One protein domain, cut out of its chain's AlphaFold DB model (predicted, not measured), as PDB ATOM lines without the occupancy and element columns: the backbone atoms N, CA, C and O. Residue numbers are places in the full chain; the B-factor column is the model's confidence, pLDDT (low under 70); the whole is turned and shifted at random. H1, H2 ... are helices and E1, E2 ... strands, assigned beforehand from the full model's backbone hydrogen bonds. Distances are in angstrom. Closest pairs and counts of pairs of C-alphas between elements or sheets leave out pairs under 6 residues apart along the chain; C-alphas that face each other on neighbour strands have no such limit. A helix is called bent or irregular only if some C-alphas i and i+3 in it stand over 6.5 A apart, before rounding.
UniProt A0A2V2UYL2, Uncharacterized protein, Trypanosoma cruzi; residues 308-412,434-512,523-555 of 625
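Overview. This is residues 308 to 412, 434 to 512 and 523 to 555 of the 625 residues of an uncharacterized protein of Trypanosoma cruzi (UniProt A0A2V2UYL2). One strongly twisted sheet of six strands curls round a single long helix, H5, in the middle of the domain. Short helices lie round this core: H3 packs on H5, H7 and H8 graze the sheet, H1 and H2 lie far out at one end and H6 at the other. The printed part has 217 residues with eight named helices and six named strands, in the order H1 H2 H3 E1 H4 H5 E2 E3 E4 H6 E5 H7 E6 H8. The class is mixed, under half of the residues are in named elements, and the sheet is branched and antiparallel. The whole is compact, with a radius of gyration of the C-alphas of 18.4 A and spans of 59 by 40 by 35 A.

Arrangement. E5, residues 498 to 506, has three antiparallel neighbours: E3, residues 458 to 463, and E4, residues 467 to 469, on one side, and E6, residues 534 to 542, on the other side. Within hydrogen-bond range are N 504 and O 462, 2.9 A, N 467 and O 500, 3.0 A, and N 499 and O 540, 2.9 A. Edge strand E1, residues 361 to 366, is antiparallel to E3, with N 363 and O 461 at 2.9 A. Edge strand E2, residues 437 to 445, bends by 74 degrees at residue 440 and is antiparallel to E6, with N 443 and O 537 at 3.0 A. The sheet curls round H5, residues 384 to 404; the closest C-alphas of H5 and E2 are those of His 399 and Leu 437, 6.1 A. H3, residues 333 to 336, touches H5 at its residues 395 to 403 alone, closest at the C-alphas of Val 336 and Gln 396, 4.5 A. H4, residues 369 to 374, is close to H5 but not clearly touching, about perpendicular at 80 degrees, with the C-alphas of Val 372 and Ala 385 closest at 7.4 A. H7, residues 523 to 530, only grazes the sheet with residues 529 to 530, and is only just on it, with 5 pairs of C-alphas within 10 A. H8, residues 543 to 548, only grazes it with residues 543 to 546. H6, residues 475 to 479, is not on the sheet. H1, residues 308 to 313, and H2, residues 316 to 322, meet only through their link. Each O i to N i+4 pair is within hydrogen-bond range in H1, H2, H4, H5 and H7; H6 has 0 of 1 and H8 0 of 2, with 1 of 2 and 2 of 3 O i to N i+3 pairs; H3 is too short for an i+4 pair.

Along the chain. H1 begins at C-alpha 308, (176.112, 169.833, 113.462). H5 runs 30.6 A from C-alpha 384, (188.969, 164.026, 118.694). E5 measures 26.3 A, E6 25.4 A and E2 21.7 A. H8 is irregular, C-alphas 544 and 547 being 7.7 A apart, and H6 only just, C-alphas 476 and 479 being 6.51 A apart.

Size, cuts and confidence. The C-alphas farthest apart, of Arg 314 and Pro 475, are 59.3 A apart. Residues 413 to 433 and 513 to 522 are not printed, with C-alpha gaps of 8.3 A and 12.0 A. The links H3 to E1, E2 to E3 and H6 to E5 are long. The mean pLDDT of the printed part is 73.3; 87 residues are under 70, among them 308 to 328 and 470 to 495.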
ATOM      1  N   MET A 308     174.825 170.416 113.843       51.59
ATOM      2  CA  MET A 308     176.112 169.833 113.462       51.59
ATOM      3  C   MET A 308     175.963 168.430 112.867       51.59
ATOM      4  O   MET A 308     176.459 168.176 111.771       51.59
ATOM      5  N   LEU A 309     175.230 167.531 113.538       50.09
ATOM      6  CA  LEU A 309     175.027 166.165 113.040       50.09
ATOM      7  C   LEU A 309     174.264 166.145 111.707       50.09
ATOM      8  O   LEU A 309     174.670 165.445 110.785       50.09
ATOM      9  N   TRP A 310     173.211 166.959 111.567       42.25
ATOM     10  CA  TRP A 310     172.411 167.000 110.336       42.25
ATOM     11  C   TRP A 310     173.213 167.557 109.146       42.25
ATOM     12  O   TRP A 310     173.132 167.033 108.033       42.25
ATOM     13  N   GLN A 311     174.020 168.600 109.366       46.12
ATOM     14  CA  GLN A 311     174.831 169.193 108.299       46.12
ATOM     15  C   GLN A 311     176.014 168.305 107.884       46.12
ATOM     16  O   GLN A 311     176.371 168.317 106.706       46.12
ATOM     17  N   ARG A 312     176.562 167.498 108.804       50.25
ATOM     18  CA  ARG A 312     177.646 166.539 108.540       50.25
ATOM     19  C   ARG A 312     177.205 165.419 107.591       50.25
ATOM     20  O   ARG A 312     177.793 165.255 106.522       50.25
ATOM     21  N   SER A 313     176.128 164.704 107.937       45.25
ATOM     22  CA  SER A 313     175.676 163.497 107.218       45.25
ATOM     23  C   SER A 313     175.387 163.722 105.731       45.25
ATOM     24  O   SER A 313     175.624 162.834 104.921       45.25
ATOM     25  N   ARG A 314     174.881 164.906 105.356       44.72
ATOM     26  CA  ARG A 314     174.521 165.230 103.963       44.72
ATOM     27  C   ARG A 314     175.663 165.818 103.125       44.72
ATOM     28  O   ARG A 314     175.479 165.971 101.924       44.72
ATOM     29  N   ARG A 315     176.791 166.208 103.730       50.84
ATOM     30  CA  ARG A 315     177.862 166.962 103.041       50.84
ATOM     31  C   ARG A 315     179.181 166.208 102.952       50.84
ATOM     32  O   ARG A 315     179.820 166.284 101.910       50.84
ATOM     33  N   ILE A 316     179.536 165.437 103.983       49.41
ATOM     34  CA  ILE A 316     180.733 164.586 103.947       49.41
ATOM     35  C   ILE A 316     180.604 163.535 102.837       49.41
ATOM     36  O   ILE A 316     181.511 163.420 102.024       49.41
ATOM     37  N   GLY A 317     179.456 162.857 102.717       44.31
ATOM     38  CA  GLY A 317     179.244 161.864 101.655       44.31
ATOM     39  C   GLY A 317     179.345 162.433 100.233       44.31
ATOM     40  O   GLY A 317     179.839 161.750  99.346       44.31
ATOM     41  N   ALA A 318     178.947 163.694 100.015       38.66
ATOM     42  CA  ALA A 318     179.097 164.356  98.719       38.66
ATOM     43  C   ALA A 318     180.567 164.720  98.433       38.66
ATOM     44  O   ALA A 318     181.115 164.298  97.419       38.66
ATOM     45  N   LEU A 319     181.232 165.428  99.352       47.22
ATOM     46  CA  LEU A 319     182.612 165.892  99.152       47.22
ATOM     47  C   LEU A 319     183.632 164.745  99.139       47.22
ATOM     48  O   LEU A 319     184.505 164.725  98.277       47.22
ATOM     49  N   GLN A 320     183.496 163.741 100.013       47.47
ATOM     50  CA  GLN A 320     184.370 162.563  99.978       47.47
ATOM     51  C   GLN A 320     184.202 161.759  98.683       47.47
ATOM     52  O   GLN A 320     185.182 161.193  98.211       47.47
ATOM     53  N   SER A 321     183.011 161.740  98.068       41.44
ATOM     54  CA  SER A 321     182.806 161.058  96.778       41.44
ATOM     55  C   SER A 321     183.485 161.756  95.588       41.44
ATOM     56  O   SER A 321     183.681 161.132  94.550       41.44
ATOM     57  N   GLN A 322     183.855 163.034  95.741       42.69
ATOM     58  CA  GLN A 322     184.533 163.841  94.717       42.69
ATOM     59  C   GLN A 322     186.038 164.012  94.986       42.69
ATOM     60  O   GLN A 322     186.799 164.301  94.063       42.69
ATOM     61  N   LEU A 323     186.491 163.797  96.226       46.28
ATOM     62  CA  LEU A 323     187.910 163.746  96.573       46.28
ATOM     63  C   LEU A 323     188.523 162.416  96.116       46.28
ATOM     64  O   LEU A 323     188.605 161.457  96.884       46.28
ATOM     65  N   GLY A 324     188.963 162.377  94.857       42.50
ATOM     66  CA  GLY A 324     189.758 161.276  94.313       42.50
ATOM     67  C   GLY A 324     191.098 161.078  95.039       42.50
ATOM     68  O   GLY A 324     191.465 161.829  95.940       42.50
ATOM     69  N   ALA A 325     191.849 160.057  94.624       45.91
ATOM     70  CA  ALA A 325     193.155 159.704  95.183       45.91
ATOM     71  C   ALA A 325     194.238 160.758  94.867       45.91
ATOM     72  O   ALA A 325     195.058 160.570  93.965       45.91
ATOM     73  N   PHE A 326     194.240 161.874  95.596       49.44
ATOM     74  CA  PHE A 326     195.241 162.926  95.455       49.44
ATOM     75  C   PHE A 326     196.583 162.488  96.062       49.44
ATOM     76  O   PHE A 326     196.719 162.270  97.266       49.44
ATOM     77  N   THR A 327     197.606 162.383  95.213       54.53
ATOM     78  CA  THR A 327     199.004 162.296  95.648       54.53
ATOM     79  C   THR A 327     199.433 163.660  96.179       54.53
ATOM     80  O   THR A 327     199.530 164.612  95.403       54.53
ATOM     81  N   TYR A 328     199.673 163.753  97.484       66.44
ATOM     82  CA  TYR A 328     200.193 164.956  98.124       66.44
ATOM     83  C   TYR A 328     201.655 164.746  98.509       66.44
ATOM     84  O   TYR A 328     201.979 163.779  99.198       66.44
ATOM     85  N   ASP A 329     202.514 165.687  98.127       73.88
ATOM     86  CA  ASP A 329     203.900 165.712  98.585       73.88
ATOM     87  C   ASP A 329     203.944 166.245 100.029       73.88
ATOM     88  O   ASP A 329     203.562 167.388 100.308       73.88
ATOM     89  N   LEU A 330     204.371 165.395 100.962       80.75
ATOM     90  CA  LEU A 330     204.572 165.728 102.376       80.75
ATOM     91  C   LEU A 330     205.977 166.307 102.596       80.75
ATOM     92  O   LEU A 330     206.883 166.061 101.802       80.75
ATOM     93  N   LEU A 331     206.169 167.067 103.679       84.88
ATOM     94  CA  LEU A 331     207.513 167.491 104.103       84.88
ATOM     95  C   LEU A 331     208.379 166.301 104.530       84.88
ATOM     96  O   LEU A 331     207.861 165.276 104.987       84.88
ATOM     97  N   ALA A 332     209.703 166.439 104.431       85.25
ATOM     98  CA  ALA A 332     210.592 165.388 104.911       85.25
ATOM     99  C   ALA A 332     210.535 165.325 106.456       85.25
ATOM    100  O   ALA A 332     210.557 166.374 107.104       85.25
ATOM    101  N   PRO A 333     210.496 164.133 107.092       85.81
ATOM    102  CA  PRO A 333     210.261 164.022 108.537       85.81
ATOM    103  C   PRO A 333     211.205 164.870 109.402       85.81
ATOM    104  O   PRO A 333     210.767 165.533 110.342       85.81
ATOM    105  N   HIS A 334     212.490 164.923 109.046       87.44
ATOM    106  CA  HIS A 334     213.503 165.673 109.787       87.44
ATOM    107  C   HIS A 334     213.320 167.203 109.715       87.44
ATOM    108  O   HIS A 334     213.723 167.895 110.649       87.44
ATOM    109  N   GLU A 335     212.669 167.736 108.672       88.88
ATOM    110  CA  GLU A 335     212.349 169.170 108.533       88.88
ATOM    111  C   GLU A 335     211.232 169.628 109.485       88.88
ATOM    112  O   GLU A 335     211.046 170.824 109.694       88.88
ATOM    113  N   VAL A 336     210.482 168.680 110.057       90.12
ATOM    114  CA  VAL A 336     209.342 168.916 110.960       90.12
ATOM    115  C   VAL A 336     209.492 168.201 112.313       90.12
ATOM    116  O   VAL A 336     208.528 168.055 113.068       90.12
ATOM    117  N   GLY A 337     210.704 167.738 112.639       86.69
ATOM    118  CA  GLY A 337     211.030 167.129 113.935       86.69
ATOM    119  C   GLY A 337     210.470 165.717 114.135       86.69
ATOM    120  O   GLY A 337     210.323 165.269 115.277       86.69
ATOM    121  N   LYS A 338     210.142 165.026 113.041       86.00
ATOM    122  CA  LYS A 338     209.612 163.657 112.990       86.00
ATOM    123  C   LYS A 338     210.672 162.654 112.552       86.00
ATOM    124  O   LYS A 338     211.672 163.011 111.934       86.00
ATOM    125  N   GLU A 339     210.439 161.383 112.865       78.38
ATOM    126  CA  GLU A 339     211.323 160.288 112.437       78.38
ATOM    127  C   GLU A 339     210.744 159.489 111.268       78.38
ATOM    128  O   GLU A 339     211.504 158.899 110.503       78.38
ATOM    129  N   ARG A 340     209.412 159.441 111.139       76.50
ATOM    130  CA  ARG A 340     208.719 158.599 110.156       76.50
ATOM    131  C   ARG A 340     207.808 159.436 109.263       76.50
ATOM    132  O   ARG A 340     207.163 160.369 109.727       76.50
ATOM    133  N   GLU A 341     207.675 159.042 108.000       73.88
ATOM    134  CA  GLU A 341     206.779 159.686 107.022       73.88
ATOM    135  C   GLU A 341     205.302 159.640 107.450       73.88
ATOM    136  O   GLU A 341     204.562 160.597 107.241       73.88
ATOM    137  N   CYS A 342     204.880 158.569 108.134       73.81
ATOM    138  CA  CYS A 342     203.522 158.440 108.672       73.81
ATOM    139  C   CYS A 342     203.181 159.466 109.768       73.81
ATOM    140  O   CYS A 342     202.004 159.669 110.055       73.81
ATOM    141  N   GLU A 343     204.184 160.108 110.378       76.94
ATOM    142  CA  GLU A 343     204.003 161.132 111.416       76.94
ATOM    143  C   GLU A 343     203.844 162.551 110.835       76.94
ATOM    144  O   GLU A 343     203.577 163.481 111.597       76.94
ATOM    145  N   VAL A 344     204.036 162.749 109.521       83.38
ATOM    146  CA  VAL A 344     204.030 164.075 108.875       83.38
ATOM    147  C   VAL A 344     202.651 164.409 108.309       83.38
ATOM    148  O   VAL A 344     202.131 163.694 107.461       83.38
ATOM    149  N   SER A 345     202.078 165.541 108.715       84.94
ATOM    150  CA  SER A 345     200.751 166.002 108.266       84.94
ATOM    151  C   SER A 345     200.795 167.292 107.439       84.94
ATOM    152  O   SER A 345     199.750 167.774 107.000       84.94
ATOM    153  N   LEU A 346     201.978 167.881 107.243       87.38
ATOM    154  CA  LEU A 346     202.179 169.133 106.509       87.38
ATOM    155  C   LEU A 346     202.578 168.886 105.047       87.38
ATOM    156  O   LEU A 346     203.420 168.034 104.757       87.38
ATOM    157  N   LEU A 347     201.992 169.667 104.137       84.00
ATOM    158  CA  LEU A 347     202.202 169.556 102.693       84.00
ATOM    159  C   LEU A 347     203.390 170.419 102.240       84.00
ATOM    160  O   LEU A 347     203.375 171.642 102.417       84.00
ATOM    161  N   ALA A 348     204.382 169.807 101.591       82.88
ATOM    162  CA  ALA A 348     205.603 170.488 101.158       82.88
ATOM    163  C   ALA A 348     205.363 171.662 100.185       82.88
ATOM    164  O   ALA A 348     205.895 172.746 100.442       82.88
ATOM    165  N   PRO A 349     204.506 171.553  99.142       78.88
ATOM    166  CA  PRO A 349     204.270 172.650  98.191       78.88
ATOM    167  C   PRO A 349     203.583 173.885  98.799       78.88
ATOM    168  O   PRO A 349     203.480 174.929  98.151       78.88
ATOM    169  N   HIS A 350     203.064 173.763 100.023       82.62
ATOM    170  CA  HIS A 350     202.234 174.775 100.669       82.62
ATOM    171  C   HIS A 350     202.856 175.373 101.937       82.62
ATOM    172  O   HIS A 350     202.225 176.235 102.549       82.62
ATOM    173  N   MET A 351     204.078 174.979 102.315       88.06
ATOM    174  CA  MET A 351     204.820 175.642 103.389       88.06
ATOM    175  C   MET A 351     205.467 176.942 102.890       88.06
ATOM    176  O   MET A 351     206.110 176.986 101.840       88.06
ATOM    177  N   ARG A 352     205.293 178.027 103.647       89.06
ATOM    178  CA  ARG A 352     205.798 179.372 103.342       89.06
ATOM    179  C   ARG A 352     206.328 180.034 104.611       89.06
ATOM    180  O   ARG A 352     205.706 179.956 105.666       89.06
ATOM    181  N   PHE A 353     207.441 180.751 104.488       89.38
ATOM    182  CA  PHE A 353     208.007 181.563 105.567       89.38
ATOM    183  C   PHE A 353     207.991 183.040 105.177       89.38
ATOM    184  O   PHE A 353     208.391 183.399 104.069       89.38
ATOM    185  N   PHE A 354     207.560 183.904 106.092       87.69
ATOM    186  CA  PHE A 354     207.512 185.347 105.872       87.69
ATOM    187  C   PHE A 354     208.841 186.020 106.264       87.69
ATOM    188  O   PHE A 354     209.645 185.465 107.017       87.69
ATOM    189  N   GLY A 355     209.090 187.231 105.749       73.38
ATOM    190  CA  GLY A 355     210.247 188.056 106.136       73.38
ATOM    191  C   GLY A 355     211.604 187.368 105.933       73.38
ATOM    192  O   GLY A 355     212.372 187.227 106.885       73.38
ATOM    193  N   ASN A 356     211.869 186.876 104.719       70.56
ATOM    194  CA  ASN A 356     213.089 186.146 104.335       70.56
ATOM    195  C   ASN A 356     213.426 184.926 105.225       70.56
ATOM    196  O   ASN A 356     214.577 184.500 105.292       70.56
ATOM    197  N   GLY A 357     212.428 184.339 105.895       65.88
ATOM    198  CA  GLY A 357     212.618 183.214 106.818       65.88
ATOM    199  C   GLY A 357     212.843 183.605 108.280       65.88
ATOM    200  O   GLY A 357     213.148 182.731 109.080       65.88
ATOM    201  N   THR A 358     212.694 184.888 108.631       66.88
ATOM    202  CA  THR A 358     212.847 185.409 110.008       66.88
ATOM    203  C   THR A 358     211.542 185.938 110.621       66.88
ATOM    204  O   THR A 358     211.544 186.446 111.747       66.88
ATOM    205  N   GLY A 359     210.435 185.866 109.872       77.62
ATOM    206  CA  GLY A 359     209.084 186.195 110.322       77.62
ATOM    207  C   GLY A 359     208.324 184.975 110.852       77.62
ATOM    208  O   GLY A 359     208.917 184.024 111.351       77.62
ATOM    209  N   GLY A 360     206.993 185.020 110.748       87.94
ATOM    210  CA  GLY A 360     206.135 183.853 110.969       87.94
ATOM    211  C   GLY A 360     206.129 182.885 109.782       87.94
ATOM    212  O   GLY A 360     206.836 183.085 108.786       87.94
ATOM    213  N   SER A 361     205.277 181.867 109.855       92.44
ATOM    214  CA  SER A 361     205.109 180.863 108.801       92.44
ATOM    215  C   SER A 361     203.641 180.538 108.528       92.44
ATOM    216  O   SER A 361     202.746 180.801 109.332       92.44
ATOM    217  N   GLU A 362     203.387 179.993 107.346       92.12
ATOM    218  CA  GLU A 362     202.091 179.479 106.917       92.12
ATOM    219  C   GLU A 362     202.301 178.104 106.286       92.12
ATOM    220  O   GLU A 362     203.242 177.910 105.518       92.12
ATOM    221  N   ALA A 363     201.427 177.152 106.592       90.44
ATOM    222  CA  ALA A 363     201.407 175.847 105.949       90.44
ATOM    223  C   ALA A 363     199.967 175.383 105.715       90.44
ATOM    224  O   ALA A 363     199.041 175.777 106.428       90.44
ATOM    225  N   VAL A 364     199.789 174.502 104.735       85.44
ATOM    226  CA  VAL A 364     198.582 173.678 104.619       85.44
ATOM    227  C   VAL A 364     198.941 172.277 105.090       85.44
ATOM    228  O   VAL A 364     199.979 171.739 104.704       85.44
ATOM    229  N   GLY A 365     198.093 171.701 105.932       82.31
ATOM    230  CA  GLY A 365     198.187 170.309 106.345       82.31
ATOM    231  C   GLY A 365     196.933 169.529 105.974       82.31
ATOM    232  O   GLY A 365     195.880 170.110 105.695       82.31
ATOM    233  N   ILE A 366     197.042 168.206 105.998       78.00
ATOM    234  CA  ILE A 366     195.917 167.285 105.850       78.00
ATOM    235  C   ILE A 366     195.935 166.278 107.000       78.00
ATOM    236  O   ILE A 366     196.978 165.744 107.364       78.00
ATOM    237  N   ILE A 367     194.768 166.025 107.590       75.56
ATOM    238  CA  ILE A 367     194.581 164.926 108.544       75.56
ATOM    239  C   ILE A 367     194.094 163.741 107.720       75.56
ATOM    240  O   ILE A 367     192.888 163.528 107.595       75.56
ATOM    241  N   ALA A 368     195.018 163.020 107.089       70.50
ATOM    242  CA  ALA A 368     194.656 161.853 106.299       70.50
ATOM    243  C   ALA A 368     194.262 160.700 107.228       70.50
ATOM    244  O   ALA A 368     195.032 160.295 108.106       70.50
ATOM    245  N   SER A 369     193.077 160.134 107.024       67.31
ATOM    246  CA  SER A 369     192.574 159.024 107.837       67.31
ATOM    247  C   SER A 369     193.479 157.786 107.764       67.31
ATOM    248  O   SER A 369     193.569 157.032 108.732       67.31
ATOM    249  N   SER A 370     194.199 157.599 106.651       62.38
ATOM    250  CA  SER A 370     195.228 156.564 106.493       62.38
ATOM    251  C   SER A 370     196.418 156.765 107.437       62.38
ATOM    252  O   SER A 370     196.839 155.810 108.086       62.38
ATOM    253  N   GLN A 371     196.918 157.998 107.583       66.12
ATOM    254  CA  GLN A 371     197.985 158.330 108.535       66.12
ATOM    255  C   GLN A 371     197.513 158.118 109.974       66.12
ATOM    256  O   GLN A 371     198.199 157.470 110.758       66.12
ATOM    257  N   VAL A 372     196.298 158.574 110.307       66.19
ATOM    258  CA  VAL A 372     195.690 158.363 111.634       66.19
ATOM    259  C   VAL A 372     195.547 156.869 111.964       66.19
ATOM    260  O   VAL A 372     195.789 156.480 113.102       66.19
ATOM    261  N   ALA A 373     195.208 156.020 110.987       61.34
ATOM    262  CA  ALA A 373     195.089 154.568 111.173       61.34
ATOM    263  C   ALA A 373     196.440 153.831 111.297       61.34
ATOM    264  O   ALA A 373     196.496 152.749 111.885       61.34
ATOM    265  N   GLN A 374     197.516 154.401 110.745       61.56
ATOM    266  CA  GLN A 374     198.891 153.893 110.865       61.56
ATOM    267  C   GLN A 374     199.634 154.427 112.098       61.56
ATOM    268  O   GLN A 374     200.646 153.857 112.506       61.56
ATOM    269  N   GLN A 375     199.157 155.523 112.685       62.91
ATOM    270  CA  GLN A 375     199.757 156.155 113.851       62.91
ATOM    271  C   GLN A 375     199.737 155.192 115.054       62.91
ATOM    272  O   GLN A 375     198.695 154.659 115.431       62.91
ATOM    273  N   ASP A 376     200.870 155.039 115.748       60.31
ATOM    274  CA  ASP A 376     200.948 154.260 117.000       60.31
ATOM    275  C   ASP A 376     200.084 154.846 118.143       60.31
ATOM    276  O   ASP A 376     199.903 154.217 119.187       60.31
ATOM    277  N   ARG A 377     199.564 156.064 117.954       64.19
ATOM    278  CA  ARG A 377     198.893 156.903 118.950       64.19
ATOM    279  C   ARG A 377     197.376 156.783 118.780       64.19
ATOM    280  O   ARG A 377     196.872 156.847 117.665       64.19
ATOM    281  N   LEU A 378     196.652 156.626 119.884       59.97
ATOM    282  CA  LEU A 378     195.205 156.385 119.884       59.97
ATOM    283  C   LEU A 378     194.393 157.666 120.115       59.97
ATOM    284  O   LEU A 378     194.823 158.571 120.830       59.97
ATOM    285  N   TYR A 379     193.187 157.707 119.544       63.25
ATOM    286  CA  TYR A 379     192.313 158.880 119.538       63.25
ATOM    287  C   TYR A 379     190.870 158.516 119.941       63.25
ATOM    288  O   TYR A 379     190.356 157.466 119.554       63.25
ATOM    289  N   LEU A 380     190.191 159.389 120.700       54.97
ATOM    290  CA  LEU A 380     188.815 159.163 121.175       54.97
ATOM    291  C   LEU A 380     187.763 159.496 120.104       54.97
ATOM    292  O   LEU A 380     186.973 160.432 120.231       54.97
ATOM    293  N   GLY A 381     187.740 158.712 119.036       59.50
ATOM    294  CA  GLY A 381     186.700 158.803 118.020       59.50
ATOM    295  C   GLY A 381     186.798 160.008 117.077       59.50
ATOM    296  O   GLY A 381     187.751 160.788 117.080       59.50
ATOM    297  N   GLU A 382     185.780 160.127 116.223       59.41
ATOM    298  CA  GLU A 382     185.851 160.852 114.944       59.41
ATOM    299  C   GLU A 382     186.070 162.371 115.041       59.41
ATOM    300  O   GLU A 382     186.522 162.976 114.073       59.41
ATOM    301  N   PHE A 383     185.740 163.000 116.174       64.50
ATOM    302  CA  PHE A 383     185.923 164.447 116.385       64.50
ATOM    303  C   PHE A 383     187.228 164.785 117.118       64.50
ATOM    304  O   PHE A 383     187.748 165.893 116.986       64.50
ATOM    305  N   GLU A 384     187.778 163.829 117.866       72.12
ATOM    306  CA  GLU A 384     188.969 164.026 118.694       72.12
ATOM    307  C   GLU A 384     190.249 163.674 117.923       72.12
ATOM    308  O   GLU A 384     191.282 164.320 118.117       72.12
ATOM    309  N   ALA A 385     190.181 162.702 117.000       72.00
ATOM    310  CA  ALA A 385     191.308 162.348 116.137       72.00
ATOM    311  C   ALA A 385     191.796 163.517 115.259       72.00
ATOM    312  O   ALA A 385     193.003 163.788 115.258       72.00
ATOM    313  N   PRO A 386     190.905 164.288 114.598       74.94
ATOM    314  CA  PRO A 386     191.310 165.477 113.858       74.94
ATOM    315  C   PRO A 386     191.890 166.573 114.753       74.94
ATOM    316  O   PRO A 386     192.927 167.140 114.421       74.94
ATOM    317  N   ALA A 387     191.280 166.836 115.913       78.69
ATOM    318  CA  ALA A 387     191.743 167.871 116.836       78.69
ATOM    319  C   ALA A 387     193.153 167.588 117.383       78.69
ATOM    320  O   ALA A 387     194.006 168.472 117.384       78.69
ATOM    321  N   MET A 388     193.426 166.353 117.811       80.62
ATOM    322  CA  MET A 388     194.742 165.982 118.342       80.62
ATOM    323  C   MET A 388     195.808 165.860 117.236       80.62
ATOM    324  O   MET A 388     196.954 166.240 117.459       80.62
ATOM    325  N   THR A 389     195.452 165.406 116.028       79.19
ATOM    326  CA  THR A 389     196.395 165.375 114.887       79.19
ATOM    327  C   THR A 389     196.743 166.783 114.400       79.19
ATOM    328  O   THR A 389     197.902 167.071 114.118       79.19
ATOM    329  N   ALA A 390     195.775 167.702 114.400       84.31
ATOM    330  CA  ALA A 390     196.019 169.114 114.123       84.31
ATOM    331  C   ALA A 390     197.016 169.748 115.106       84.31
ATOM    332  O   ALA A 390     197.892 170.492 114.676       84.31
ATOM    333  N   LEU A 391     196.938 169.432 116.406       88.25
ATOM    334  CA  LEU A 391     197.905 169.920 117.402       88.25
ATOM    335  C   LEU A 391     199.319 169.372 117.175       88.25
ATOM    336  O   LEU A 391     200.291 170.103 117.352       88.25
ATOM    337  N   ASP A 392     199.452 168.123 116.725       89.12
ATOM    338  CA  ASP A 392     200.754 167.586 116.319       89.12
ATOM    339  C   ASP A 392     201.309 168.313 115.075       89.12
ATOM    340  O   ASP A 392     202.498 168.631 115.026       89.12
ATOM    341  N   ALA A 393     200.448 168.693 114.124       91.19
ATOM    342  CA  ALA A 393     200.834 169.528 112.984       91.19
ATOM    343  C   ALA A 393     201.249 170.965 113.385       91.19
ATOM    344  O   ALA A 393     202.103 171.563 112.726       91.19
ATOM    345  N   VAL A 394     200.722 171.511 114.493       93.69
ATOM    346  CA  VAL A 394     201.230 172.765 115.089       93.69
ATOM    347  C   VAL A 394     202.675 172.586 115.567       93.69
ATOM    348  O   VAL A 394     203.526 173.418 115.248       93.69
ATOM    349  N   GLN A 395     202.987 171.483 116.259       93.38
ATOM    350  CA  GLN A 395     204.362 171.165 116.668       93.38
ATOM    351  C   GLN A 395     205.295 170.973 115.457       93.38
ATOM    352  O   GLN A 395     206.427 171.457 115.489       93.38
ATOM    353  N   GLN A 396     204.819 170.333 114.382       93.75
ATOM    354  CA  GLN A 396     205.565 170.177 113.124       93.75
ATOM    355  C   GLN A 396     205.959 171.534 112.516       93.75
ATOM    356  O   GLN A 396     207.133 171.755 112.210       93.75
ATOM    357  N   LEU A 397     205.014 172.476 112.398       94.88
ATOM    358  CA  LEU A 397     205.305 173.798 111.830       94.88
ATOM    359  C   LEU A 397     206.193 174.642 112.756       94.88
ATOM    360  O   LEU A 397     207.049 175.389 112.275       94.88
ATOM    361  N   ALA A 398     206.027 174.516 114.076       94.62
ATOM    362  CA  ALA A 398     206.897 175.180 115.046       94.62
ATOM    363  C   ALA A 398     208.353 174.697 114.909       94.62
ATOM    364  O   ALA A 398     209.269 175.521 114.916       94.62
ATOM    365  N   HIS A 399     208.573 173.391 114.700       93.94
ATOM    366  CA  HIS A 399     209.910 172.827 114.466       93.94
ATOM    367  C   HIS A 399     210.528 173.327 113.156       93.94
ATOM    368  O   HIS A 399     211.622 173.892 113.195       93.94
ATOM    369  N   ALA A 400     209.796 173.264 112.040       92.75
ATOM    370  CA  ALA A 400     210.260 173.790 110.750       92.75
ATOM    371  C   ALA A 400     210.614 175.291 110.817       92.75
ATOM    372  O   ALA A 400     211.624 175.743 110.272       92.75
ATOM    373  N   THR A 401     209.814 176.075 111.548       92.81
ATOM    374  CA  THR A 401     210.064 177.509 111.771       92.81
ATOM    375  C   THR A 401     211.290 177.738 112.661       92.81
ATOM    376  O   THR A 401     212.097 178.622 112.376       92.81
ATOM    377  N   ALA A 402     211.484 176.924 113.701       91.38
ATOM    378  CA  ALA A 402     212.662 176.990 114.562       91.38
ATOM    379  C   ALA A 402     213.956 176.606 113.826       91.38
ATOM    380  O   ALA A 402     214.959 177.306 113.978       91.38
ATOM    381  N   LEU A 403     213.930 175.562 112.986       90.44
ATOM    382  CA  LEU A 403     215.036 175.206 112.091       90.44
ATOM    383  C   LEU A 403     215.384 176.372 111.157       90.44
ATOM    384  O   LEU A 403     216.549 176.769 111.071       90.44
ATOM    385  N   ARG A 404     214.382 176.978 110.502       88.69
ATOM    386  CA  ARG A 404     214.606 178.103 109.577       88.69
ATOM    387  C   ARG A 404     215.207 179.327 110.275       88.69
ATOM    388  O   ARG A 404     216.104 179.961 109.722       88.69
ATOM    389  N   CYS A 405     214.778 179.599 111.505       87.81
ATOM    390  CA  CYS A 405     215.325 180.645 112.373       87.81
ATOM    391  C   CYS A 405     216.644 180.261 113.083       87.81
ATOM    392  O   CYS A 405     217.128 181.047 113.896       87.81
ATOM    393  N   ARG A 406     217.237 179.087 112.798       87.81
ATOM    394  CA  ARG A 406     218.466 178.557 113.434       87.81
ATOM    395  C   ARG A 406     218.382 178.409 114.964       87.81
ATOM    396  O   ARG A 406     219.396 178.463 115.656       87.81
ATOM    397  N   LEU A 407     217.176 178.214 115.498       86.19
ATOM    398  CA  LEU A 407     216.916 178.018 116.932       86.19
ATOM    399  C   LEU A 407     217.089 176.556 117.375       86.19
ATOM    400  O   LEU A 407     217.218 176.283 118.567       86.19
ATOM    401  N   VAL A 408     217.096 175.625 116.420       87.44
ATOM    402  CA  VAL A 408     217.287 174.179 116.597       87.44
ATOM    403  C   VAL A 408     218.407 173.732 115.656       87.44
ATOM    404  O   VAL A 408     218.500 174.241 114.535       87.44
ATOM    405  N   LYS A 409     219.268 172.808 116.099       83.12
ATOM    406  CA  LYS A 409     220.302 172.208 115.246       83.12
ATOM    407  C   LYS A 409     219.641 171.404 114.110       83.12
ATOM    408  O   LYS A 409     218.805 170.548 114.403       83.12
ATOM    409  N   PRO A 410     220.003 171.628 112.833       80.44
ATOM    410  CA  PRO A 410     219.581 170.740 111.756       80.44
ATOM    411  C   PRO A 410     220.244 169.368 111.916       80.44
ATOM    412  O   PRO A 410     221.376 169.277 112.391       80.44
ATOM    413  N   LEU A 411     219.555 168.314 111.479       79.38
ATOM    414  CA  LEU A 411     220.152 166.987 111.356       79.38
ATOM    415  C   LEU A 411     221.252 167.033 110.288       79.38
ATOM    416  O   LEU A 411     220.961 167.303 109.121       79.38
ATOM    417  N   ARG A 412     222.503 166.761 110.671       66.62
ATOM    418  CA  ARG A 412     223.581 166.515 109.708       66.62
ATOM    419  C   ARG A 412     223.430 165.085 109.207       66.62
ATOM    420  O   ARG A 412     223.677 164.138 109.939       66.62
ATOM    421  N   LEU A 434     218.731 164.062 115.522       78.94
ATOM    422  CA  LEU A 434     217.646 165.015 115.273       78.94
ATOM    423  C   LEU A 434     217.241 165.707 116.582       78.94
ATOM    424  O   LEU A 434     216.581 165.109 117.435       78.94
ATOM    425  N   GLU A 435     217.604 166.980 116.727       85.81
ATOM    426  CA  GLU A 435     217.177 167.790 117.862       85.81
ATOM    427  C   GLU A 435     215.684 168.124 117.729       85.81
ATOM    428  O   GLU A 435     215.246 168.780 116.780       85.81
ATOM    429  N   LYS A 436     214.874 167.662 118.688       87.38
ATOM    430  CA  LYS A 436     213.421 167.868 118.685       87.38
ATOM    431  C   LYS A 436     213.046 169.086 119.529       87.38
ATOM    432  O   LYS A 436     213.652 169.363 120.565       87.38
ATOM    433  N   LEU A 437     211.986 169.781 119.114       89.31
ATOM    434  CA  LEU A 437     211.276 170.718 119.983       89.31
ATOM    435  C   LEU A 437     210.346 169.927 120.894       89.31
ATOM    436  O   LEU A 437     209.451 169.227 120.412       89.31
ATOM    437  N   VAL A 438     210.535 170.073 122.201       88.75
ATOM    438  CA  VAL A 438     209.696 169.435 123.217       88.75
ATOM    439  C   VAL A 438     208.754 170.487 123.804       88.75
ATOM    440  O   VAL A 438     209.231 171.510 124.306       88.75
ATOM    441  N   PRO A 439     207.424 170.287 123.720       89.56
ATOM    442  CA  PRO A 439     206.461 171.227 124.270       89.56
ATOM    443  C   PRO A 439     206.537 171.226 125.796       89.56
ATOM    444  O   PRO A 439     206.647 170.178 126.431       89.56
ATOM    445  N   LEU A 440     206.464 172.422 126.368       88.50
ATOM    446  CA  LEU A 440     206.499 172.686 127.805       88.50
ATOM    447  C   LEU A 440     205.129 173.106 128.331       88.50
ATOM    448  O   LEU A 440     204.718 172.684 129.407       88.50
ATOM    449  N   SER A 441     204.416 173.938 127.578       88.88
ATOM    450  CA  SER A 441     203.071 174.390 127.919       88.88
ATOM    451  C   SER A 441     202.335 174.825 126.658       88.88
ATOM    452  O   SER A 441     202.960 175.343 125.734       88.88
ATOM    453  N   TRP A 442     201.027 174.608 126.592       91.00
ATOM    454  CA  TRP A 442     200.197 175.089 125.491       91.00
ATOM    455  C   TRP A 442     198.775 175.390 125.939       91.00
ATOM    456  O   TRP A 442     198.285 174.871 126.947       91.00
ATOM    457  N   ALA A 443     198.102 176.223 125.153       90.00
ATOM    458  CA  ALA A 443     196.689 176.508 125.296       90.00
ATOM    459  C   ALA A 443     196.020 176.510 123.923       90.00
ATOM    460  O   ALA A 443     196.421 177.270 123.046       90.00
ATOM    461  N   THR A 444     194.964 175.715 123.777       88.88
ATOM    462  CA  THR A 444     194.102 175.674 122.592       88.88
ATOM    463  C   THR A 444     192.739 176.252 122.953       88.88
ATOM    464  O   THR A 444     192.165 175.899 123.991       88.88
ATOM    465  N   ARG A 445     192.196 177.119 122.098       86.88
ATOM    466  CA  ARG A 445     190.849 177.689 122.210       86.88
ATOM    467  C   ARG A 445     190.092 177.547 120.895       86.88
ATOM    468  O   ARG A 445     190.636 177.770 119.818       86.88
ATOM    469  N   THR A 446     188.810 177.227 121.007       79.12
ATOM    470  CA  THR A 446     187.841 177.285 119.910       79.12
ATOM    471  C   THR A 446     186.728 178.254 120.309       79.12
ATOM    472  O   THR A 446     186.142 178.074 121.387       79.12
ATOM    473  N   PRO A 447     186.394 179.261 119.493       71.12
ATOM    474  CA  PRO A 447     185.267 180.135 119.789       71.12
ATOM    475  C   PRO A 447     183.941 179.343 119.754       71.12
ATOM    476  O   PRO A 447     183.800 178.414 118.959       71.12
ATOM    477  N   PRO A 448     182.956 179.662 120.615       64.38
ATOM    478  CA  PRO A 448     181.636 179.042 120.557       64.38
ATOM    479  C   PRO A 448     180.806 179.599 119.377       64.38
ATOM    480  O   PRO A 448     180.853 180.804 119.130       64.38
ATOM    481  N   PRO A 449     179.975 178.780 118.702       65.75
ATOM    482  CA  PRO A 449     179.795 177.341 118.904       65.75
ATOM    483  C   PRO A 449     181.018 176.551 118.423       65.75
ATOM    484  O   PRO A 449     181.617 176.908 117.419       65.75
ATOM    485  N   TYR A 450     181.358 175.463 119.120       66.00
ATOM    486  CA  TYR A 450     182.471 174.594 118.728       66.00
ATOM    487  C   TYR A 450     182.278 174.073 117.294       66.00
ATOM    488  O   TYR A 450     181.196 173.597 116.948       66.00
ATOM    489  N   VAL A 451     183.329 174.131 116.477       69.75
ATOM    490  CA  VAL A 451     183.323 173.700 115.074       69.75
ATOM    491  C   VAL A 451     184.396 172.623 114.891       69.75
ATOM    492  O   VAL A 451     185.556 172.993 114.788       69.75
ATOM    493  N   PRO A 452     184.069 171.315 114.844       71.94
ATOM    494  CA  PRO A 452     185.072 170.259 114.740       71.94
ATOM    495  C   PRO A 452     185.890 170.383 113.459       71.94
ATOM    496  O   PRO A 452     185.346 170.673 112.385       71.94
ATOM    497  N   LEU A 453     187.172 170.051 113.568       76.00
ATOM    498  CA  LEU A 453     187.976 169.661 112.420       76.00
ATOM    499  C   LEU A 453     187.461 168.325 111.876       76.00
ATOM    500  O   LEU A 453     187.117 167.414 112.628       76.00
ATOM    501  N   GLU A 454     187.383 168.233 110.558       73.62
ATOM    502  CA  GLU A 454     186.987 167.035 109.823       73.62
ATOM    503  C   GLU A 454     188.237 166.381 109.211       73.62
ATOM    504  O   GLU A 454     189.144 167.081 108.754       73.62
ATOM    505  N   ALA A 455     188.303 165.046 109.243       72.31
ATOM    506  CA  ALA A 455     189.373 164.274 108.609       72.31
ATOM    507  C   ALA A 455     189.269 164.318 107.074       72.31
ATOM    508  O   ALA A 455     188.212 164.634 106.525       72.31
ATOM    509  N   ASP A 456     190.373 163.997 106.396       70.19
ATOM    510  CA  ASP A 456     190.534 163.999 104.934       70.19
ATOM    511  C   ASP A 456     190.253 165.356 104.251       70.19
ATOM    512  O   ASP A 456     190.122 165.429 103.031       70.19
ATOM    513  N   LEU A 457     190.203 166.447 105.026       72.31
ATOM    514  CA  LEU A 457     190.033 167.814 104.535       72.31
ATOM    515  C   LEU A 457     191.234 168.696 104.909       72.31
ATOM    516  O   LEU A 457     191.658 168.689 106.072       72.31
ATOM    517  N   PRO A 458     191.771 169.491 103.963       75.75
ATOM    518  CA  PRO A 458     192.922 170.344 104.219       75.75
ATOM    519  C   PRO A 458     192.572 171.466 105.198       75.75
ATOM    520  O   PRO A 458     191.499 172.071 105.132       75.75
ATOM    521  N   PHE A 459     193.507 171.772 106.091       81.69
ATOM    522  CA  PHE A 459     193.437 172.908 107.005       81.69
ATOM    523  C   PHE A 459     194.638 173.822 106.769       81.69
ATOM    524  O   PHE A 459     195.741 173.361 106.465       81.69
ATOM    525  N   LYS A 460     194.434 175.128 106.930       87.00
ATOM    526  CA  LYS A 460     195.507 176.117 106.877       87.00
ATOM    527  C   LYS A 460     195.929 176.482 108.293       87.00
ATOM    528  O   LYS A 460     195.098 176.823 109.138       87.00
ATOM    529  N   LEU A 461     197.232 176.415 108.528       91.88
ATOM    530  CA  LEU A 461     197.890 176.763 109.775       91.88
ATOM    531  C   LEU A 461     198.754 178.004 109.549       91.88
ATOM    532  O   LEU A 461     199.557 178.059 108.619       91.88
ATOM    533  N   GLN A 462     198.590 178.999 110.412       92.62
ATOM    534  CA  GLN A 462     199.408 180.205 110.459       92.62
ATOM    535  C   GLN A 462     200.091 180.277 111.819       92.62
ATOM    536  O   GLN A 462     199.445 180.042 112.840       92.62
ATOM    537  N   MET A 463     201.379 180.604 111.818       94.31
ATOM    538  CA  MET A 463     202.240 180.663 112.995       94.31
ATOM    539  C   MET A 463     202.890 182.044 113.095       94.31
ATOM    540  O   MET A 463     203.376 182.586 112.095       94.31
ATOM    541  N   SER A 464     202.937 182.610 114.298       91.94
ATOM    542  CA  SER A 464     203.685 183.835 114.567       91.94
ATOM    543  C   SER A 464     205.201 183.609 114.471       91.94
ATOM    544  O   SER A 464     205.699 182.483 114.394       91.94
ATOM    545  N   LYS A 465     205.960 184.709 114.445       90.62
ATOM    546  CA  LYS A 465     207.418 184.660 114.584       90.62
ATOM    547  C   LYS A 465     207.768 184.107 115.979       90.62
ATOM    548  O   LYS A 465     207.174 184.590 116.944       90.62
ATOM    549  N   PRO A 466     208.750 183.195 116.123       89.88
ATOM    550  CA  PRO A 466     209.196 182.736 117.437       89.88
ATOM    551  C   PRO A 466     209.646 183.899 118.327       89.88
ATOM    552  O   PRO A 466     210.553 184.656 117.962       89.88
ATOM    553  N   ALA A 467     209.060 183.997 119.519       88.06
ATOM    554  CA  ALA A 467     209.582 184.816 120.607       88.06
ATOM    555  C   ALA A 467     210.480 183.942 121.493       88.06
ATOM    556  O   ALA A 467     210.041 182.905 121.988       88.06
ATOM    557  N   VAL A 468     211.744 184.334 121.664       85.62
ATOM    558  CA  VAL A 468     212.739 183.575 122.437       85.62
ATOM    559  C   VAL A 468     213.021 184.301 123.745       85.62
ATOM    560  O   VAL A 468     213.376 185.477 123.736       85.62
ATOM    561  N   PHE A 469     212.888 183.585 124.855       79.69
ATOM    562  CA  PHE A 469     213.079 184.088 126.212       79.69
ATOM    563  C   PHE A 469     214.248 183.363 126.893       79.69
ATOM    564  O   PHE A 469     214.487 182.186 126.619       79.69
ATOM    565  N   GLY A 470     214.956 184.042 127.802       69.25
ATOM    566  CA  GLY A 470     216.035 183.430 128.592       69.25
ATOM    567  C   GLY A 470     217.369 183.250 127.852       69.25
ATOM    568  O   GLY A 470     218.133 182.351 128.186       69.25
ATOM    569  N   SER A 471     217.656 184.082 126.845       57.28
ATOM    570  CA  SER A 471     218.974 184.127 126.194       57.28
ATOM    571  C   SER A 471     220.020 184.794 127.096       57.28
ATOM    572  O   SER A 471     219.745 185.827 127.709       57.28
ATOM    573  N   GLU A 472     221.245 184.261 127.118       52.47
ATOM    574  CA  GLU A 472     222.393 184.819 127.861       52.47
ATOM    575  C   GLU A 472     222.692 186.282 127.483       52.47
ATOM    576  O   GLU A 472     223.183 187.055 128.301       52.47
ATOM    577  N   THR A 473     222.317 186.686 126.267       48.91
ATOM    578  CA  THR A 473     222.502 188.036 125.714       48.91
ATOM    579  C   THR A 473     221.627 189.133 126.337       48.91
ATOM    580  O   THR A 473     221.805 190.299 125.986       48.91
ATOM    581  N   GLN A 474     220.687 188.814 127.238       50.78
ATOM    582  CA  GLN A 474     219.863 189.808 127.945       50.78
ATOM    583  C   GLN A 474     219.798 189.515 129.458       50.78
ATOM    584  O   GLN A 474     218.816 188.940 129.935       50.78
ATOM    585  N   PRO A 475     220.816 189.929 130.245       48.25
ATOM    586  CA  PRO A 475     220.879 189.646 131.683       48.25
ATOM    587  C   PRO A 475     219.688 190.213 132.476       48.25
ATOM    588  O   PRO A 475     219.243 189.587 133.436       48.25
ATOM    589  N   GLU A 476     219.098 191.331 132.042       48.41
ATOM    590  CA  GLU A 476     217.906 191.918 132.679       48.41
ATOM    591  C   GLU A 476     216.666 191.003 132.604       48.41
ATOM    592  O   GLU A 476     215.824 191.028 133.502       48.41
ATOM    593  N   GLN A 477     216.566 190.131 131.591       49.91
ATOM    594  CA  GLN A 477     215.451 189.184 131.465       49.91
ATOM    595  C   GLN A 477     215.629 187.897 132.283       49.91
ATOM    596  O   GLN A 477     214.659 187.164 132.458       49.91
ATOM    597  N   GLN A 478     216.805 187.628 132.866       46.78
ATOM    598  CA  GLN A 478     217.028 186.437 133.710       46.78
ATOM    599  C   GLN A 478     216.193 186.433 135.008       46.78
ATOM    600  O   GLN A 478     216.121 185.421 135.706       46.78
ATOM    601  N   HIS A 479     215.576 187.571 135.343       42.59
ATOM    602  CA  HIS A 479     214.658 187.745 136.472       42.59
ATOM    603  C   HIS A 479     213.209 188.025 136.026       42.59
ATOM    604  O   HIS A 479     212.336 188.242 136.867       42.59
ATOM    605  N   GLY A 480     212.935 188.004 134.717       46.31
ATOM    606  CA  GLY A 480     211.599 188.190 134.164       46.31
ATOM    607  C   GLY A 480     210.732 186.949 134.363       46.31
ATOM    608  O   GLY A 480     211.092 185.849 133.948       46.31
ATOM    609  N   VAL A 481     209.552 187.122 134.962       51.56
ATOM    610  CA  VAL A 481     208.509 186.090 134.920       51.56
ATOM    611  C   VAL A 481     208.037 185.981 133.472       51.56
ATOM    612  O   VAL A 481     207.540 186.957 132.912       51.56
ATOM    613  N   TYR A 482     208.204 184.801 132.870       57.34
ATOM    614  CA  TYR A 482     207.752 184.508 131.510       57.34
ATOM    615  C   TYR A 482     206.269 184.884 131.368       57.34
ATOM    616  O   TYR A 482     205.502 184.656 132.311       57.34
ATOM    617  N   PRO A 483     205.834 185.454 130.228       56.66
ATOM    618  CA  PRO A 483     204.448 185.864 130.042       56.66
ATOM    619  C   PRO A 483     203.555 184.623 130.036       56.66
ATOM    620  O   PRO A 483     203.354 183.994 129.004       56.66
ATOM    621  N   THR A 484     203.009 184.266 131.199       53.44
ATOM    622  CA  THR A 484     202.265 183.014 131.369       53.44
ATOM    623  C   THR A 484     201.004 182.967 130.515       53.44
ATOM    624  O   THR A 484     200.455 181.897 130.342       53.44
ATOM    625  N   GLY A 485     200.493 184.082 129.973       50.69
ATOM    626  CA  GLY A 485     199.334 184.055 129.066       50.69
ATOM    627  C   GLY A 485     198.089 183.397 129.685       50.69
ATOM    628  O   GLY A 485     197.266 182.819 128.969       50.69
ATOM    629  N   ALA A 486     197.992 183.441 131.020       52.94
ATOM    630  CA  ALA A 486     197.062 182.670 131.843       52.94
ATOM    631  C   ALA A 486     197.160 181.132 131.680       52.94
ATOM    632  O   ALA A 486     196.127 180.464 131.702       52.94
ATOM    633  N   THR A 487     198.364 180.564 131.514       58.03
ATOM    634  CA  THR A 487     198.640 179.118 131.622       58.03
ATOM    635  C   THR A 487     198.325 178.584 133.011       58.03
ATOM    636  O   THR A 487     198.563 179.240 134.026       58.03
ATOM    637  N   VAL A 488     197.829 177.347 133.066       61.91
ATOM    638  CA  VAL A 488     197.629 176.627 134.327       61.91
ATOM    639  C   VAL A 488     198.957 176.024 134.761       61.91
ATOM    640  O   VAL A 488     199.383 175.000 134.236       61.91
ATOM    641  N   GLY A 489     199.607 176.678 135.719       56.88
ATOM    642  CA  GLY A 489     201.003 176.422 136.058       56.88
ATOM    643  C   GLY A 489     201.939 177.187 135.121       56.88
ATOM    644  O   GLY A 489     201.769 177.173 133.893       56.88
ATOM    645  N   SER A 490     202.908 177.884 135.704       57.38
ATOM    646  CA  SER A 490     203.862 178.725 134.977       57.38
ATOM    647  C   SER A 490     204.964 177.895 134.276       57.38
ATOM    648  O   SER A 490     205.510 176.965 134.878       57.38
ATOM    649  N   PRO A 491     205.321 178.197 133.008       61.31
ATOM    650  CA  PRO A 491     206.306 177.434 132.250       61.31
ATOM    651  C   PRO A 491     207.741 177.902 132.546       61.31
ATOM    652  O   PRO A 491     208.366 178.558 131.718       61.31
ATOM    653  N   PHE A 492     208.276 177.448 133.687       61.91
ATOM    654  CA  PHE A 492     209.698 177.536 134.077       61.91
ATOM    655  C   PHE A 492     210.220 178.971 134.326       61.91
ATOM    656  O   PHE A 492     209.611 179.952 133.918       61.91
ATOM    657  N   VAL A 493     211.314 179.116 135.092       54.22
ATOM    658  CA  VAL A 493     211.899 180.446 135.411       54.22
ATOM    659  C   VAL A 493     213.410 180.549 135.166       54.22
ATOM    660  O   VAL A 493     213.906 181.653 134.965       54.22
ATOM    661  N   ARG A 494     214.161 179.440 135.113       60.75
ATOM    662  CA  ARG A 494     215.611 179.441 134.820       60.75
ATOM    663  C   ARG A 494     216.025 178.219 134.005       60.75
ATOM    664  O   ARG A 494     215.356 177.185 134.072       60.75
ATOM    665  N   GLY A 495     217.142 178.350 133.285       67.00
ATOM    666  CA  GLY A 495     217.802 177.236 132.613       67.00
ATOM    667  C   GLY A 495     218.035 177.442 131.124       67.00
ATOM    668  O   GLY A 495     218.968 178.124 130.719       67.00
ATOM    669  N   ALA A 496     217.215 176.771 130.318       76.00
ATOM    670  CA  ALA A 496     217.308 176.776 128.865       76.00
ATOM    671  C   ALA A 496     216.476 177.907 128.233       76.00
ATOM    672  O   ALA A 496     215.433 178.261 128.787       76.00
ATOM    673  N   PRO A 497     216.861 178.406 127.042       82.06
ATOM    674  CA  PRO A 497     216.014 179.297 126.259       82.06
ATOM    675  C   PRO A 497     214.677 178.640 125.899       82.06
ATOM    676  O   PRO A 497     214.642 177.494 125.435       82.06
ATOM    677  N   ILE A 498     213.585 179.384 126.074       85.38
ATOM    678  CA  ILE A 498     212.219 178.934 125.770       85.38
ATOM    679  C   ILE A 498     211.702 179.700 124.555       85.38
ATOM    680  O   ILE A 498     211.825 180.922 124.480       85.38
ATOM    681  N   MET A 499     211.106 178.976 123.612       88.81
ATOM    682  CA  MET A 499     210.484 179.525 122.409       88.81
ATOM    683  C   MET A 499     208.966 179.527 122.563       88.81
ATOM    684  O   MET A 499     208.377 178.478 122.813       88.81
ATOM    685  N   LEU A 500     208.335 180.681 122.375       89.81
ATOM    686  CA  LEU A 500     206.888 180.831 122.263       89.81
ATOM    687  C   LEU A 500     206.501 181.006 120.795       89.81
ATOM    688  O   LEU A 500     207.062 181.850 120.094       89.81
ATOM    689  N   PHE A 501     205.496 180.245 120.377       91.88
ATOM    690  CA  PHE A 501     204.796 180.433 119.114       91.88
ATOM    691  C   PHE A 501     203.298 180.584 119.373       91.88
ATOM    692  O   PHE A 501     202.727 179.865 120.193       91.88
ATOM    693  N   GLU A 502     202.656 181.485 118.641       92.75
ATOM    694  CA  GLU A 502     201.202 181.647 118.605       92.75
ATOM    695  C   GLU A 502     200.692 181.130 117.261       92.75
ATOM    696  O   GLU A 502     201.344 181.336 116.236       92.75
ATOM    697  N   TYR A 503     199.535 180.473 117.245       93.19
ATOM    698  CA  TYR A 503     198.996 179.872 116.030       93.19
ATOM    699  C   TYR A 503     197.504 180.122 115.845       93.19
ATOM    700  O   TYR A 503     196.733 180.211 116.802       93.19
ATOM    701  N   ASN A 504     197.104 180.162 114.574       91.81
ATOM    702  CA  ASN A 504     195.718 180.118 114.132       91.81
ATOM    703  C   ASN A 504     195.556 179.006 113.095       91.81
ATOM    704  O   ASN A 504     196.307 178.934 112.122       91.81
ATOM    705  N   LEU A 505     194.553 178.156 113.284       88.31
ATOM    706  CA  LEU A 505     194.225 177.035 112.413       88.31
ATOM    707  C   LEU A 505     192.768 177.142 111.962       88.31
ATOM    708  O   LEU A 505     191.863 177.315 112.780       88.31
ATOM    709  N   HIS A 506     192.534 177.031 110.657       82.88
ATOM    710  CA  HIS A 506     191.200 177.110 110.060       82.88
ATOM    711  C   HIS A 506     191.000 176.062 108.958       82.88
ATOM    712  O   HIS A 506     191.950 175.590 108.337       82.88
ATOM    713  N   GLN A 507     189.739 175.679 108.748       75.94
ATOM    714  CA  GLN A 507     189.315 174.665 107.781       75.94
ATOM    715  C   GLN A 507     187.982 175.117 107.148       75.94
ATOM    716  O   GLN A 507     186.919 174.838 107.697       75.94
ATOM    717  N   GLY A 508     188.015 175.861 106.035       65.75
ATOM    718  CA  GLY A 508     186.826 176.480 105.407       65.75
ATOM    719  C   GLY A 508     186.795 176.411 103.871       65.75
ATOM    720  O   GLY A 508     187.643 175.750 103.276       65.75
ATOM    721  N   VAL A 509     185.820 177.087 103.225       54.91
ATOM    722  CA  VAL A 509     185.618 177.043 101.744       54.91
ATOM    723  C   VAL A 509     186.878 177.448 100.987       54.91
ATOM    724  O   VAL A 509     187.174 176.895  99.936       54.91
ATOM    725  N   ASP A 510     187.638 178.396 101.522       53.50
ATOM    726  CA  ASP A 510     188.720 179.058 100.792       53.50
ATOM    727  C   ASP A 510     189.939 178.142 100.551       53.50
ATOM    728  O   ASP A 510     190.885 178.521  99.866       53.50
ATOM    729  N   HIS A 511     189.923 176.916 101.094       52.88
ATOM    730  CA  HIS A 511     190.908 175.863 100.816       52.88
ATOM    731  C   HIS A 511     190.445 174.882  99.724       52.88
ATOM    732  O   HIS A 511     191.243 174.086  99.232       52.88
ATOM    733  N   TYR A 512     189.182 174.962  99.293       54.97
ATOM    734  CA  TYR A 512     188.626 174.214  98.163       54.97
ATOM    735  C   TYR A 512     188.939 174.949  96.849       54.97
ATOM    736  O   TYR A 512     188.050 175.368  96.114       54.97
ATOM    737  N   MET A 523     177.574 177.759 101.645       52.03
ATOM    738  CA  MET A 523     178.372 178.889 102.147       52.03
ATOM    739  C   MET A 523     178.241 179.102 103.656       52.03
ATOM    740  O   MET A 523     179.245 179.326 104.317       52.03
ATOM    741  N   LYS A 524     177.036 178.984 104.230       59.03
ATOM    742  CA  LYS A 524     176.790 179.327 105.643       59.03
ATOM    743  C   LYS A 524     177.618 178.505 106.645       59.03
ATOM    744  O   LYS A 524     178.093 179.077 107.614       59.03
ATOM    745  N   TRP A 525     177.817 177.201 106.427       58.00
ATOM    746  CA  TRP A 525     178.572 176.348 107.368       58.00
ATOM    747  C   TRP A 525     180.078 176.522 107.224       58.00
ATOM    748  O   TRP A 525     180.788 176.696 108.204       58.00
ATOM    749  N   TRP A 526     180.565 176.507 105.987       62.16
ATOM    750  CA  TRP A 526     181.993 176.613 105.721       62.16
ATOM    751  C   TRP A 526     182.529 178.038 105.908       62.16
ATOM    752  O   TRP A 526     183.670 178.186 106.328       62.16
ATOM    753  N   SER A 527     181.710 179.074 105.677       63.25
ATOM    754  CA  SER A 527     182.019 180.455 106.080       63.25
ATOM    755  C   SER A 527     181.986 180.608 107.602       63.25
ATOM    756  O   SER A 527     182.828 181.291 108.173       63.25
ATOM    757  N   GLN A 528     181.075 179.915 108.295       64.44
ATOM    758  CA  GLN A 528     181.125 179.842 109.754       64.44
ATOM    759  C   GLN A 528     182.408 179.143 110.241       64.44
ATOM    760  O   GLN A 528     182.986 179.605 111.219       64.44
ATOM    761  N   LYS A 529     182.895 178.096 109.555       67.19
ATOM    762  CA  LYS A 529     184.191 177.472 109.870       67.19
ATOM    763  C   LYS A 529     185.382 178.410 109.640       67.19
ATOM    764  O   LYS A 529     186.251 178.479 110.503       67.19
ATOM    765  N   SER A 530     185.448 179.122 108.509       67.00
ATOM    766  CA  SER A 530     186.571 180.036 108.229       67.00
ATOM    767  C   SER A 530     186.599 181.246 109.166       67.00
ATOM    768  O   SER A 530     187.676 181.686 109.555       67.00
ATOM    769  N   ASN A 531     185.432 181.723 109.609       68.50
ATOM    770  CA  ASN A 531     185.315 182.837 110.555       68.50
ATOM    771  C   ASN A 531     185.552 182.446 112.032       68.50
ATOM    772  O   ASN A 531     185.546 183.323 112.895       68.50
ATOM    773  N   LEU A 532     185.725 181.157 112.344       68.62
ATOM    774  CA  LEU A 532     185.867 180.635 113.710       68.62
ATOM    775  C   LEU A 532     187.133 179.760 113.843       68.62
ATOM    776  O   LEU A 532     187.022 178.553 114.075       68.62
ATOM    777  N   PRO A 533     188.341 180.339 113.690       79.62
ATOM    778  CA  PRO A 533     189.588 179.590 113.776       79.62
ATOM    779  C   PRO A 533     189.818 179.006 115.175       79.62
ATOM    780  O   PRO A 533     189.466 179.598 116.199       79.62
ATOM    781  N   TYR A 534     190.492 177.861 115.204       87.00
ATOM    782  CA  TYR A 534     191.184 177.362 116.383       87.00
ATOM    783  C   TYR A 534     192.390 178.270 116.618       87.00
ATOM    784  O   TYR A 534     193.204 178.440 115.711       87.00
ATOM    785  N   SER A 535     192.530 178.835 117.810       89.94
ATOM    786  CA  SER A 535     193.662 179.699 118.148       89.94
ATOM    787  C   SER A 535     194.344 179.237 119.424       89.94
ATOM    788  O   SER A 535     193.733 178.594 120.286       89.94
ATOM    789  N   GLY A 536     195.632 179.528 119.543       91.19
ATOM    790  CA  GLY A 536     196.398 179.075 120.687       91.19
ATOM    791  C   GLY A 536     197.841 179.533 120.686       91.19
ATOM    792  O   GLY A 536     198.284 180.289 119.821       91.19
ATOM    793  N   TYR A 537     198.574 179.044 121.675       90.75
ATOM    794  CA  TYR A 537     200.012 179.225 121.780       90.75
ATOM    795  C   TYR A 537     200.680 177.967 122.328       90.75
ATOM    796  O   TYR A 537     200.047 177.172 123.030       90.75
ATOM    797  N   MET A 538     201.963 177.803 122.019       90.88
ATOM    798  CA  MET A 538     202.808 176.713 122.499       90.88
ATOM    799  C   MET A 538     204.188 177.245 122.905       90.88
ATOM    800  O   MET A 538     204.848 177.947 122.139       90.88
ATOM    801  N   PHE A 539     204.621 176.876 124.107       89.69
ATOM    802  CA  PHE A 539     205.979 177.049 124.610       89.69
ATOM    803  C   PHE A 539     206.777 175.766 124.368       89.69
ATOM    804  O   PHE A 539     206.314 174.680 124.724       89.69
ATOM    805  N   PHE A 540     207.992 175.886 123.840       90.25
ATOM    806  CA  PHE A 540     208.904 174.771 123.588       90.25
ATOM    807  C   PHE A 540     210.291 175.025 124.177       90.25
ATOM    808  O   PHE A 540     210.764 176.162 124.216       90.25
ATOM    809  N   ALA A 541     210.978 173.941 124.523       88.75
ATOM    810  CA  ALA A 541     212.425 173.918 124.692       88.75
ATOM    811  C   ALA A 541     213.068 172.927 123.718       88.75
ATOM    812  O   ALA A 541     212.416 172.050 123.145       88.75
ATOM    813  N   ARG A 542     214.380 173.073 123.546       88.81
ATOM    814  CA  ARG A 542     215.220 172.136 122.799       88.81
ATOM    815  C   ARG A 542     215.426 170.857 123.608       88.81
ATOM    816  O   ARG A 542     215.769 170.943 124.788       88.81
ATOM    817  N   SER A 543     215.280 169.690 122.981       85.81
ATOM    818  CA  SER A 543     215.431 168.388 123.648       85.81
ATOM    819  C   SER A 543     216.767 168.235 124.389       85.81
ATOM    820  O   SER A 543     216.776 167.770 125.525       85.81
ATOM    821  N   GLY A 544     217.874 168.703 123.801       81.44
ATOM    822  CA  GLY A 544     219.211 168.644 124.410       81.44
ATOM    823  C   GLY A 544     219.437 169.583 125.606       81.44
ATOM    824  O   GLY A 544     220.478 169.498 126.249       81.44
ATOM    825  N   LEU A 545     218.493 170.478 125.922       82.88
ATOM    826  CA  LEU A 545     218.610 171.443 127.026       82.88
ATOM    827  C   LEU A 545     217.577 171.228 128.145       82.88
ATOM    828  O   LEU A 545     217.534 172.017 129.090       82.88
ATOM    829  N   ILE A 546     216.766 170.165 128.071       82.94
ATOM    830  CA  ILE A 546     215.706 169.865 129.052       82.94
ATOM    831  C   ILE A 546     216.243 169.809 130.486       82.94
ATOM    832  O   ILE A 546     215.598 170.328 131.392       82.94
ATOM    833  N   ASP A 547     217.441 169.260 130.687       80.56
ATOM    834  CA  ASP A 547     218.048 169.100 132.015       80.56
ATOM    835  C   ASP A 547     218.448 170.413 132.695       80.56
ATOM    836  O   ASP A 547     218.698 170.439 133.899       80.56
ATOM    837  N   ARG A 548     218.457 171.528 131.956       79.62
ATOM    838  CA  ARG A 548     218.685 172.859 132.531       79.62
ATOM    839  C   ARG A 548     217.396 173.481 133.082       79.62
ATOM    840  O   ARG A 548     217.482 174.416 133.871       79.62
ATOM    841  N   LEU A 549     216.214 173.007 132.672       77.62
ATOM    842  CA  LEU A 549     214.924 173.615 133.014       77.62
ATOM    843  C   LEU A 549     214.549 173.401 134.489       77.62
ATOM    844  O   LEU A 549     214.306 172.277 134.925       77.62
ATOM    845  N   SER A 550     214.382 174.496 135.236       73.06
ATOM    846  CA  SER A 550     213.815 174.462 136.592       73.06
ATOM    847  C   SER A 550     212.403 175.070 136.625       73.06
ATOM    848  O   SER A 550     212.243 176.217 136.178       73.06
ATOM    849  N   PRO A 551     211.374 174.347 137.125       70.75
ATOM    850  CA  PRO A 551     210.007 174.856 137.184       70.75
ATOM    851  C   PRO A 551     209.929 176.089 138.089       70.75
ATOM    852  O   PRO A 551     210.622 176.185 139.100       70.75
ATOM    853  N   SER A 552     209.088 177.042 137.702       66.81
ATOM    854  CA  SER A 552     208.910 178.333 138.374       66.81
ATOM    855  C   SER A 552     208.065 178.250 139.643       66.81
ATOM    856  O   SER A 552     208.266 179.023 140.576       66.81
ATOM    857  N   GLU A 553     207.127 177.306 139.672       65.88
ATOM    858  CA  GLU A 553     206.142 177.130 140.732       65.88
ATOM    859  C   GLU A 553     206.282 175.743 141.370       65.88
ATOM    860  O   GLU A 553     206.245 174.710 140.699       65.88
ATOM    861  N   GLU A 554     206.402 175.711 142.699       66.75
ATOM    862  CA  GLU A 554     206.356 174.479 143.487       66.75
ATOM    863  C   GLU A 554     204.884 174.101 143.729       66.75
ATOM    864  O   GLU A 554     204.282 174.470 144.740       66.75
ATOM    865  N   ILE A 555     204.269 173.408 142.764       73.56
ATOM    866  CA  ILE A 555     202.882 172.939 142.888       73.56
ATOM    867  C   ILE A 555     202.838 171.777 143.898       73.56
ATOM    868  O   ILE A 555     203.450 170.737 143.645       73.56
TER     869      ILE A 555